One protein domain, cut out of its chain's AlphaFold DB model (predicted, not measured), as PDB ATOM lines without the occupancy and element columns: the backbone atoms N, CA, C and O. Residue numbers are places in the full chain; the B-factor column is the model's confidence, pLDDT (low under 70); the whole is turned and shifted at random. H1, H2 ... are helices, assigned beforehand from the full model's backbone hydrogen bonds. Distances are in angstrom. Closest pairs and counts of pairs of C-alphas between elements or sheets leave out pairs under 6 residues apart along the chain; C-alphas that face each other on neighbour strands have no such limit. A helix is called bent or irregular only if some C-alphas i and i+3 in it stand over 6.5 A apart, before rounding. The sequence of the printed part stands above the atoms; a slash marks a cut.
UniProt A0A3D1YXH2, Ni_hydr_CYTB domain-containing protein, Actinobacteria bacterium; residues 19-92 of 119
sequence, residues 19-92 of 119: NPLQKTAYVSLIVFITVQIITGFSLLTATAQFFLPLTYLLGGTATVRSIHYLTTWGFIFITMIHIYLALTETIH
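AT A GLANCE: This is residues 19 to 92 of the 119 residues of the protein "Ni_hydr_CYTB domain-containing protein" of Actinobacteria bacterium (UniProt A0A3D1YXH2). Two long helices, H1 and H3, run side by side in opposite ways as a loose rod, and the short helix H2 sits across one end, where the chain turns from one long helix to the other. H1 and H3 come closest toward the H2 end, and residues 87 to 92 stick out at the other end of the rod. The printed part has 74 residues with three named helices, in the order H1, H2, H3, and no named strand; the class is all helix. The whole is loose, with a radius of gyration of the C-alphas of 15.7 A, and the C-alphas span 49 by 17 by 17 A.

IN THESE COORDINATES: Begin at Asn 19 and find C-alpha 20 at (40.340, 36.666, -61.034); from there H1 runs through residues 20 to 46, 41.5 A from first to last C-alpha. H1 is irregular: C-alphas 43 and 46 are 7.1 A apart. After a tight link of 2 residues, look for H2 in residues 49 to 57, which begins with C-alpha 49 at (10.622, 53.088, -35.470). H2 is irregular too, with C-alphas 50 and 53 at 7.5 A. A tight link of 3 residues then leads to H3, residues 61 to 88, the longest helix by residues, which covers 40.6 A and ends with C-alpha 88 at (50.277, 32.583, -48.152).

HOW THE PARTS SIT: Start with H1 and H3, which touch with 20 pairs of C-alphas within 8 A. Their closest C-alphas are those of Thr 39 and His 68, 5.8 A apart. They run opposite ways at a shallow tilt of 31 degrees. Next look at residues 41 to 45 of H1, the part of it that touches H2; the closest C-alphas are those of Ser 42 and Thr 55, 5.0 A apart. H1 and H2 run opposite ways at a steep tilt of 61 degrees. H2 and H3 are close but not clearly touching, with the C-alphas of Thr 55 and Thr 61 the closest at 6.2 A, and their lines are about perpendicular at 89 degrees. Along the backbone, every O i to N i+4 pair of H3 is within hydrogen-bond range, while H1 has 21 of 23 and H2 has 3 of 5.

THE WHOLE: The outline is a rod, and the two C-alphas farthest apart are those of Pro 53 and His 92, at 48.6 A. The first and last printed C-alphas, those of Asn 19 and His 92, are 15.2 A apart. Residues 87 to 92 stand free; of these, 87 and 88 belong to H3. The printed part has no cut, and neither link is long. The mean pLDDT of the printed part is 88.9, and no printed residue is under 70.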
ATOM      1  N   ASN A  19      44.313  39.047 -59.460       82.44
ATOM      2  CA  ASN A  19      43.877  37.689 -59.788       82.44
ATOM      3  C   ASN A  19      42.336  37.647 -59.952       82.44
ATOM      4  O   ASN A  19      41.614  38.307 -59.198       82.44
ATOM      5  N   PRO A  20      41.781  36.883 -60.912       82.19
ATOM      6  CA  PRO A  20      40.340  36.666 -61.034       82.19
ATOM      7  C   PRO A  20      39.642  36.243 -59.732       82.19
ATOM      8  O   PRO A  20      38.500  36.651 -59.505       82.19
ATOM      9  N   LEU A  21      40.319  35.496 -58.853       83.75
ATOM     10  CA  LEU A  21      39.783  35.151 -57.533       83.75
ATOM     11  C   LEU A  21      39.618  36.392 -56.638       83.75
ATOM     12  O   LEU A  21      38.550  36.589 -56.064       83.75
ATOM     13  N   GLN A  22      40.617  37.284 -56.596       87.25
ATOM     14  CA  GLN A  22      40.534  38.560 -55.867       87.25
ATOM     15  C   GLN A  22      39.419  39.454 -56.427       87.25
ATOM     16  O   GLN A  22      38.647  40.035 -55.670       87.25
ATOM     17  N   LYS A  23      39.265  39.514 -57.759       87.94
ATOM     18  CA  LYS A  23      38.171  40.270 -58.401       87.94
ATOM     19  C   LYS A  23      36.793  39.751 -57.995       87.94
ATOM     20  O   LYS A  23      35.894  40.546 -57.733       87.94
ATOM     21  N   THR A  24      36.641  38.432 -57.924       87.94
ATOM     22  CA  THR A  24      35.395  37.797 -57.474       87.94
ATOM     23  C   THR A  24      35.119  38.129 -56.009       87.94
ATOM     24  O   THR A  24      33.993  38.494 -55.672       87.94
ATOM     25  N   ALA A  25      36.152  38.101 -55.161       89.25
ATOM     26  CA  ALA A  25      36.038  38.495 -53.762       89.25
ATOM     27  C   ALA A  25      35.541  39.947 -53.620       89.25
ATOM     28  O   ALA A  25      34.588  40.184 -52.881       89.25
ATOM     29  N   TYR A  26      36.078  40.904 -54.386       90.06
ATOM     30  CA  TYR A  26      35.626  42.302 -54.329       90.06
ATOM     31  C   TYR A  26      34.151  42.480 -54.694       90.06
ATOM     32  O   TYR A  26      33.425  43.173 -53.984       90.06
ATOM     33  N   VAL A  27      33.684  41.824 -55.761       92.00
ATOM     34  CA  VAL A  27      32.264  41.884 -56.145       92.00
ATOM     35  C   VAL A  27      31.391  41.249 -55.066       92.00
ATOM     36  O   VAL A  27      30.370  41.820 -54.689       92.00
ATOM     37  N   SER A  28      31.809  40.101 -54.522       90.25
ATOM     38  CA  SER A  28      31.057  39.432 -53.460       90.25
ATOM     39  C   SER A  28      30.944  40.298 -52.202       90.25
ATOM     40  O   SER A  28      29.851  40.428 -51.658       90.25
ATOM     41  N   LEU A  29      32.025  40.972 -51.789       92.81
ATOM     42  CA  LEU A  29      32.032  41.841 -50.612       92.81
ATOM     43  C   LEU A  29      31.048  43.004 -50.744       92.81
ATOM     44  O   LEU A  29      30.351  43.301 -49.779       92.81
ATOM     45  N   ILE A  30      30.939  43.619 -51.927       93.50
ATOM     46  CA  ILE A  30      29.951  44.682 -52.172       93.50
ATOM     47  C   ILE A  30      28.537  44.152 -51.911       93.50
ATOM     48  O   ILE A  30      27.778  44.770 -51.170       93.50
ATOM     49  N   VAL A  31      28.207  42.976 -52.452       93.81
ATOM     50  CA  VAL A  31      26.890  42.351 -52.265       93.81
ATOM     51  C   VAL A  31      26.627  42.047 -50.787       93.81
ATOM     52  O   VAL A  31      25.581  42.435 -50.264       93.81
ATOM     53  N   PHE A  32      27.575  41.405 -50.095       94.12
ATOM     54  CA  PHE A  32      27.430  41.073 -48.674       94.12
ATOM     55  C   PHE A  32      27.244  42.324 -47.810       94.12
ATOM     56  O   PHE A  32      26.338  42.360 -46.979       94.12
ATOM     57  N   ILE A  33      28.048  43.369 -48.028       95.06
ATOM     58  CA  ILE A  33      27.961  44.623 -47.271       95.06
ATOM     59  C   ILE A  33      26.606  45.298 -47.501       95.06
ATOM     60  O   ILE A  33      25.967  45.712 -46.535       95.06
ATOM     61  N   THR A  34      26.121  45.373 -48.744       95.25
ATOM     62  CA  THR A  34      24.806  45.960 -49.034       95.25
ATOM     63  C   THR A  34      23.680  45.218 -48.310       95.25
ATOM     64  O   THR A  34      22.840  45.858 -47.673       95.25
ATOM     65  N   VAL A  35      23.680  43.881 -48.337       94.69
ATOM     66  CA  VAL A  35      22.685  43.073 -47.608       94.69
ATOM     67  C   VAL A  35      22.790  43.305 -46.098       94.69
ATOM     68  O   VAL A  35      21.765  43.470 -45.428       94.69
ATOM     69  N   GLN A  36      24.007  43.382 -45.558       95.31
ATOM     70  CA  GLN A  36      24.231  43.588 -44.127       95.31
ATOM     71  C   GLN A  36      23.756  44.960 -43.649       95.31
ATOM     72  O   GLN A  36      23.163  45.062 -42.576       95.31
ATOM     73  N   ILE A  37      23.964  46.000 -44.458       94.19
ATOM     74  CA  ILE A  37      23.493  47.358 -44.177       94.19
ATOM     75  C   ILE A  37      21.960  47.390 -44.140       94.19
ATOM     76  O   ILE A  37      21.380  47.857 -43.160       94.19
ATOM     77  N   ILE A  38      21.291  46.853 -45.167       92.44
ATOM     78  CA  ILE A  38      19.819  46.869 -45.264       92.44
ATOM     79  C   ILE A  38      19.183  46.092 -44.104       92.44
ATOM     80  O   ILE A  38      18.265  46.580 -43.436       92.44
ATOM     81  N   THR A  39      19.676  44.883 -43.839       92.88
ATOM     82  CA  THR A  39      19.157  44.044 -42.748       92.88
ATOM     83  C   THR A  39      19.506  44.613 -41.371       92.88
ATOM     84  O   THR A  39      18.673  44.553 -40.469       92.88
ATOM     85  N   GLY A  40      20.676  45.238 -41.210       91.00
ATOM     86  CA  GLY A  40      21.078  45.922 -39.979       91.00
ATOM     87  C   GLY A  40      20.173  47.108 -39.641       91.00
ATOM     88  O   GLY A  40      19.663  47.187 -38.524       91.00
ATOM     89  N   PHE A  41      19.884  47.977 -40.617       90.06
ATOM     90  CA  PHE A  41      18.935  49.080 -40.423       90.06
ATOM     91  C   PHE A  41      17.517  48.587 -40.126       90.06
ATOM     92  O   PHE A  41      16.829  49.159 -39.285       90.06
ATOM     93  N   SER A  42      17.094  47.485 -40.744       87.50
ATOM     94  CA  SER A  42      15.795  46.863 -40.449       87.50
ATOM     95  C   SER A  42      15.716  46.346 -39.001       87.50
ATOM     96  O   SER A  42      14.704  46.496 -38.319       87.50
ATOM     97  N   LEU A  43      16.801  45.795 -38.456       87.19
ATOM     98  CA  LEU A  43      16.836  45.348 -37.056       87.19
ATOM     99  C   LEU A  43      16.925  46.497 -36.040       87.19
ATOM    100  O   LEU A  43      16.625  46.280 -34.864       87.19
ATOM    101  N   LEU A  44      17.253  47.719 -36.474       87.69
ATOM    102  CA  LEU A  44      17.260  48.913 -35.618       87.69
ATOM    103  C   LEU A  44      15.845  49.340 -35.181       87.69
ATOM    104  O   LEU A  44      15.688  50.250 -34.377       87.69
ATOM    105  N   THR A  45      14.799  48.668 -35.658       76.50
ATOM    106  CA  THR A  45      13.394  48.952 -35.332       76.50
ATOM    107  C   THR A  45      13.053  49.012 -33.846       76.50
ATOM    108  O   THR A  45      12.122  49.725 -33.480       76.50
ATOM    109  N   ALA A  46      13.804  48.317 -32.986       70.44
ATOM    110  CA  ALA A  46      13.628  48.390 -31.535       70.44
ATOM    111  C   ALA A  46      13.971  49.775 -30.948       70.44
ATOM    112  O   ALA A  46      13.407  50.161 -29.928       70.44
ATOM    113  N   THR A  47      14.876  50.522 -31.584       73.69
ATOM    114  CA  THR A  47      15.330  51.851 -31.137       73.69
ATOM    115  C   THR A  47      14.922  52.973 -32.092       73.69
ATOM    116  O   THR A  47      14.781  54.115 -31.666       73.69
ATOM    117  N   ALA A  48      14.682  52.664 -33.369       76.50
ATOM    118  CA  ALA A  48      14.285  53.607 -34.407       76.50
ATOM    119  C   ALA A  48      13.085  53.071 -35.205       76.50
ATOM    120  O   ALA A  48      13.231  52.342 -36.190       76.50
ATOM    121  N   GLN A  49      11.877  53.493 -34.818       78.12
ATOM    122  CA  GLN A  49      10.622  53.088 -35.470       78.12
ATOM    123  C   GLN A  49      10.516  53.513 -36.948       78.12
ATOM    124  O   GLN A  49       9.689  52.981 -37.680       78.12
ATOM    125  N   PHE A  50      11.377  54.417 -37.425       80.81
ATOM    126  CA  PHE A  50      11.436  54.814 -38.835       80.81
ATOM    127  C   PHE A  50      11.665  53.625 -39.791       80.81
ATOM    128  O   PHE A  50      11.143  53.614 -40.901       80.81
ATOM    129  N   PHE A  51      12.382  52.582 -39.352       81.31
ATOM    130  CA  PHE A  51      12.694  51.402 -40.174       81.31
ATOM    131  C   PHE A  51      11.653  50.269 -40.077       81.31
ATOM    132  O   PHE A  51      11.850  49.184 -40.636       81.31
ATOM    133  N   LEU A  52      10.527  50.494 -39.386       81.50
ATOM    134  CA  LEU A  52       9.465  49.491 -39.226       81.50
ATOM    135  C   LEU A  52       8.881  49.030 -40.574       81.50
ATOM    136  O   LEU A  52       8.789  47.817 -40.779       81.50
ATOM    137  N   PRO A  53       8.552  49.932 -41.525       83.62
ATOM    138  CA  PRO A  53       8.007  49.534 -42.824       83.62
ATOM    139  C   PRO A  53       8.962  48.637 -43.621       83.62
ATOM    140  O   PRO A  53       8.532  47.665 -44.239       83.62
ATOM    141  N   LEU A  54      10.268  48.916 -43.549       83.44
ATOM    142  CA  LEU A  54      11.303  48.116 -44.205       83.44
ATOM    143  C   LEU A  54      11.352  46.688 -43.642       83.44
ATOM    144  O   LEU A  54      11.468  45.719 -44.386       83.44
ATOM    145  N   THR A  55      11.190  46.546 -42.328       85.25
ATOM    146  CA  THR A  55      11.189  45.238 -41.658       85.25
ATOM    147  C   THR A  55       9.973  44.399 -42.028       85.25
ATOM    148  O   THR A  55      10.104  43.193 -42.238       85.25
ATOM    149  N   TYR A  56       8.797  45.020 -42.147       85.56
ATOM    150  CA  TYR A  56       7.601  44.327 -42.627       85.56
ATOM    151  C   TYR A  56       7.744  43.896 -44.090       85.56
ATOM    152  O   TYR A  56       7.406  42.758 -44.411       85.56
ATOM    153  N   LEU A  57       8.316  44.747 -44.951       86.56
ATOM    154  CA  LEU A  57       8.565  44.418 -46.359       86.56
ATOM    155  C   LEU A  57       9.490  43.201 -46.518       86.56
ATOM    156  O   LEU A  57       9.270  42.364 -47.388       86.56
ATOM    157  N   LEU A  58      10.503  43.081 -45.660       85.75
ATOM    158  CA  LEU A  58      11.465  41.977 -45.684       85.75
ATOM    159  C   LEU A  58      10.956  40.688 -45.004       85.75
ATOM    160  O   LEU A  58      11.721  39.737 -44.846       85.75
ATOM    161  N   GLY A  59       9.681  40.631 -44.604       84.81
ATOM    162  CA  GLY A  59       9.068  39.424 -44.037       84.81
ATOM    163  C   GLY A  59       9.161  39.313 -42.512       84.81
ATOM    164  O   GLY A  59       9.076  38.207 -41.972       84.81
ATOM    165  N   GLY A  60       9.335  40.435 -41.811       87.19
ATOM    166  CA  GLY A  60       9.305  40.516 -40.351       87.19
ATOM    167  C   GLY A  60      10.666  40.335 -39.672       87.19
ATOM    168  O   GLY A  60      11.659  39.917 -40.269       87.19
ATOM    169  N   THR A  61      10.714  40.646 -38.375       87.44
ATOM    170  CA  THR A  61      11.956  40.694 -37.581       87.44
ATOM    171  C   THR A  61      12.700  39.356 -37.528       87.44
ATOM    172  O   THR A  61      13.928  39.339 -37.602       87.44
ATOM    173  N   ALA A  62      11.984  38.231 -37.433       90.06
ATOM    174  CA  ALA A  62      12.583  36.894 -37.380       90.06
ATOM    175  C   ALA A  62      13.280  36.505 -38.699       90.06
ATOM    176  O   ALA A  62      14.405  35.996 -38.686       90.06
ATOM    177  N   THR A  63      12.644  36.801 -39.835       91.81
ATOM    178  CA  THR A  63      13.185  36.539 -41.177       91.81
ATOM    179  C   THR A  63      14.417  37.398 -41.439       91.81
ATOM    180  O   THR A  63      15.478  36.869 -41.775       91.81
ATOM    181  N   VAL A  64      14.319  38.710 -41.188       93.00
ATOM    182  CA  VAL A  64      15.441  39.652 -41.331       93.00
ATOM    183  C   VAL A  64      16.634  39.217 -40.482       93.00
ATOM    184  O   VAL A  64      17.762  39.214 -40.970       93.00
ATOM    185  N   ARG A  65      16.401  38.802 -39.231       93.19
ATOM    186  CA  ARG A  65      17.460  38.317 -38.337       93.19
ATOM    187  C   ARG A  65      18.152  37.069 -38.888       93.19
ATOM    188  O   ARG A  65      19.377  36.990 -38.852       93.19
ATOM    189  N   SER A  66      17.386  36.127 -39.429       95.00
ATOM    190  CA  SER A  66      17.930  34.900 -40.022       95.00
ATOM    191  C   SER A  66      18.803  35.203 -41.244       95.00
ATOM    192  O   SER A  66      19.917  34.690 -41.344       95.00
ATOM    193  N   ILE A  67      18.346  36.097 -42.130       94.50
ATOM    194  CA  ILE A  67      19.121  36.555 -43.296       94.50
ATOM    195  C   ILE A  67      20.386  37.289 -42.846       94.50
ATOM    196  O   ILE A  67      21.463  37.030 -43.385       94.50
ATOM    197  N   HIS A  68      20.278  38.166 -41.844       95.31
ATOM    198  CA  HIS A  68      21.416  38.910 -41.308       95.31
ATOM    199  C   HIS A  68      22.493  37.958 -40.784       95.31
ATOM    200  O   HIS A  68      23.649  38.092 -41.170       95.31
ATOM    201  N   TYR A  69      22.122  36.956 -39.980       95.75
ATOM    202  CA  TYR A  69      23.075  35.971 -39.462       95.75
ATOM    203  C   TYR A  69      23.680  35.091 -40.553       95.75
ATOM    204  O   TYR A  69      24.888  34.857 -40.534       95.75
ATOM    205  N   LEU A  70      22.888  34.629 -41.523       96.06
ATOM    206  CA  LEU A  70      23.411  33.839 -42.641       96.06
ATOM    207  C   LEU A  70      24.436  34.641 -43.460       96.06
ATOM    208  O   LEU A  70      25.501  34.133 -43.806       96.06
ATOM    209  N   THR A  71      24.131  35.915 -43.709       95.62
ATOM    210  CA  THR A  71      25.015  36.856 -44.409       95.62
ATOM    211  C   THR A  71      26.287  37.118 -43.595       95.62
ATOM    212  O   THR A  71      27.378  37.087 -44.163       95.62
ATOM    213  N   THR A  72      26.185  37.269 -42.267       96.12
ATOM    214  CA  THR A  72      27.349  37.381 -41.368       96.12
ATOM    215  C   THR A  72      28.251  36.151 -41.446       96.12
ATOM    216  O   THR A  72      29.462  36.302 -41.580       96.12
ATOM    217  N   TRP A  73      27.691  34.939 -41.403       95.75
ATOM    218  CA  TRP A  73      28.481  33.711 -41.529       95.75
ATOM    219  C   TRP A  73      29.189  33.626 -42.883       95.75
ATOM    220  O   TRP A  73      30.383  33.335 -42.926       95.75
ATOM    221  N   GLY A  74      28.495  33.952 -43.979       93.94
ATOM    222  CA  GLY A  74      29.107  34.037 -45.309       93.94
ATOM    223  C   GLY A  74      30.262  35.042 -45.364       93.94
ATOM    224  O   GLY A  74      31.333  34.729 -45.886       93.94
ATOM    225  N   PHE A  75      30.078  36.217 -44.757       93.56
ATOM    226  CA  PHE A  75      31.115  37.241 -44.654       93.56
ATOM    227  C   PHE A  75      32.339  36.739 -43.873       93.56
ATOM    228  O   PHE A  75      33.461  36.879 -44.353       93.56
ATOM    229  N   ILE A  76      32.133  36.074 -42.727       95.19
ATOM    230  CA  ILE A  76      33.210  35.469 -41.923       95.19
ATOM    231  C   ILE A  76      34.026  34.473 -42.756       95.19
ATOM    232  O   ILE A  76      35.257  34.539 -42.747       95.19
ATOM    233  N   PHE A  77      33.372  33.576 -43.503       94.88
ATOM    234  CA  PHE A  77      34.078  32.603 -44.342       94.88
ATOM    235  C   PHE A  77      34.937  33.274 -45.415       94.88
ATOM    236  O   PHE A  77      36.094  32.889 -45.602       94.88
ATOM    237  N   ILE A  78      34.408  34.296 -46.091       92.56
ATOM    238  CA  ILE A  78      35.170  35.049 -47.093       92.56
ATOM    239  C   ILE A  78      36.365  35.746 -46.452       92.56
ATOM    240  O   ILE A  78      37.466  35.647 -46.987       92.56
ATOM    241  N   THR A  79      36.183  36.409 -45.309       92.81
ATOM    242  CA  THR A  79      37.282  37.070 -44.595       92.81
ATOM    243  C   THR A  79      38.356  36.070 -44.166       92.81
ATOM    244  O   THR A  79      39.539  36.347 -44.342       92.81
ATOM    245  N   MET A  80      37.974  34.891 -43.674       95.25
ATOM    246  CA  MET A  80      38.925  33.849 -43.276       95.25
ATOM    247  C   MET A  80      39.759  33.356 -44.467       95.25
ATOM    248  O   MET A  80      40.987  33.316 -44.385       95.25
ATOM    249  N   ILE A  81      39.109  33.038 -45.592       93.06
ATOM    250  CA  ILE A  81      39.793  32.624 -46.827       93.06
ATOM    251  C   ILE A  81      40.674  33.761 -47.362       93.06
ATOM    252  O   ILE A  81      41.801  33.522 -47.791       93.06
ATOM    253  N   HIS A  82      40.181  35.001 -47.318       90.69
ATOM    254  CA  HIS A  82      40.918  36.179 -47.757       90.69
ATOM    255  C   HIS A  82      42.203  36.379 -46.950       90.69
ATOM    256  O   HIS A  82      43.258  36.545 -47.552       90.69
ATOM    257  N   ILE A  83      42.134  36.311 -45.616       91.81
ATOM    258  CA  ILE A  83      43.309  36.433 -44.742       91.81
ATOM    259  C   ILE A  83      44.289  35.289 -45.005       91.81
ATOM    260  O   ILE A  83      45.480  35.543 -45.153       91.81
ATOM    261  N   TYR A  84      43.804  34.049 -45.116       92.69
ATOM    262  CA  TYR A  84      44.657  32.899 -45.417       92.69
ATOM    263  C   TYR A  84      45.454  33.114 -46.712       92.69
ATOM    264  O   TYR A  84      46.681  33.067 -46.691       92.69
ATOM    265  N   LEU A  85      44.772  33.442 -47.814       90.44
ATOM    266  CA  LEU A  85      45.428  33.690 -49.100       90.44
ATOM    267  C   LEU A  85      46.325  34.929 -49.065       90.44
ATOM    268  O   LEU A  85      47.374  34.941 -49.707       90.44
ATOM    269  N   ALA A  86      45.940  35.961 -48.310       89.75
ATOM    270  CA  ALA A  86      46.747  37.162 -48.172       89.75
ATOM    271  C   ALA A  86      48.108  36.856 -47.529       89.75
ATOM    272  O   ALA A  86      49.126  37.406 -47.956       89.75
ATOM    273  N   LEU A  87      48.114  35.954 -46.542       89.88
ATOM    274  CA  LEU A  87      49.307  35.510 -45.827       89.88
ATOM    275  C   LEU A  87      50.141  34.497 -46.618       89.88
ATOM    276  O   LEU A  87      51.362  34.527 -46.500       89.88
ATOM    277  N   THR A  88      49.526  33.606 -47.402       88.56
ATOM    278  CA  THR A  88      50.277  32.583 -48.152       88.56
ATOM    279  C   THR A  88      50.803  33.091 -49.492       88.56
ATOM    280  O   THR A  88      51.956  32.838 -49.816       88.56
ATOM    281  N   GLU A  89      49.990  33.821 -50.262       84.75
ATOM    282  CA  GLU A  89      50.320  34.190 -51.650       84.75
ATOM    283  C   GLU A  89      50.863  35.616 -51.784       84.75
ATOM    284  O   GLU A  89      51.738  35.890 -52.601       84.75
ATOM    285  N   THR A  90      50.364  36.549 -50.973       78.69
ATOM    286  CA  THR A  90      50.681  37.985 -51.094       78.69
ATOM    287  C   THR A  90      51.393  38.544 -49.867       78.69
ATOM    288  O   THR A  90      51.298  39.736 -49.582       78.69
ATOM    289  N   ILE A  91      52.169  37.719 -49.158       82.50
ATOM    290  CA  ILE A  91      52.938  38.158 -47.980       82.50
ATOM    291  C   ILE A  91      53.859  39.349 -48.289       82.50
ATOM    292  O   ILE A  91      54.035  40.248 -47.467       82.50
ATOM    293  N   HIS A  92      54.391  39.396 -49.512       77.38
ATOM    294  CA  HIS A  92      55.231  40.489 -50.001       77.38
ATOM    295  C   HIS A  92      54.460  41.786 -50.269       77.38
ATOM    296  O   HIS A  92      55.066  42.855 -50.265       77.38
TER     297      HIS A  92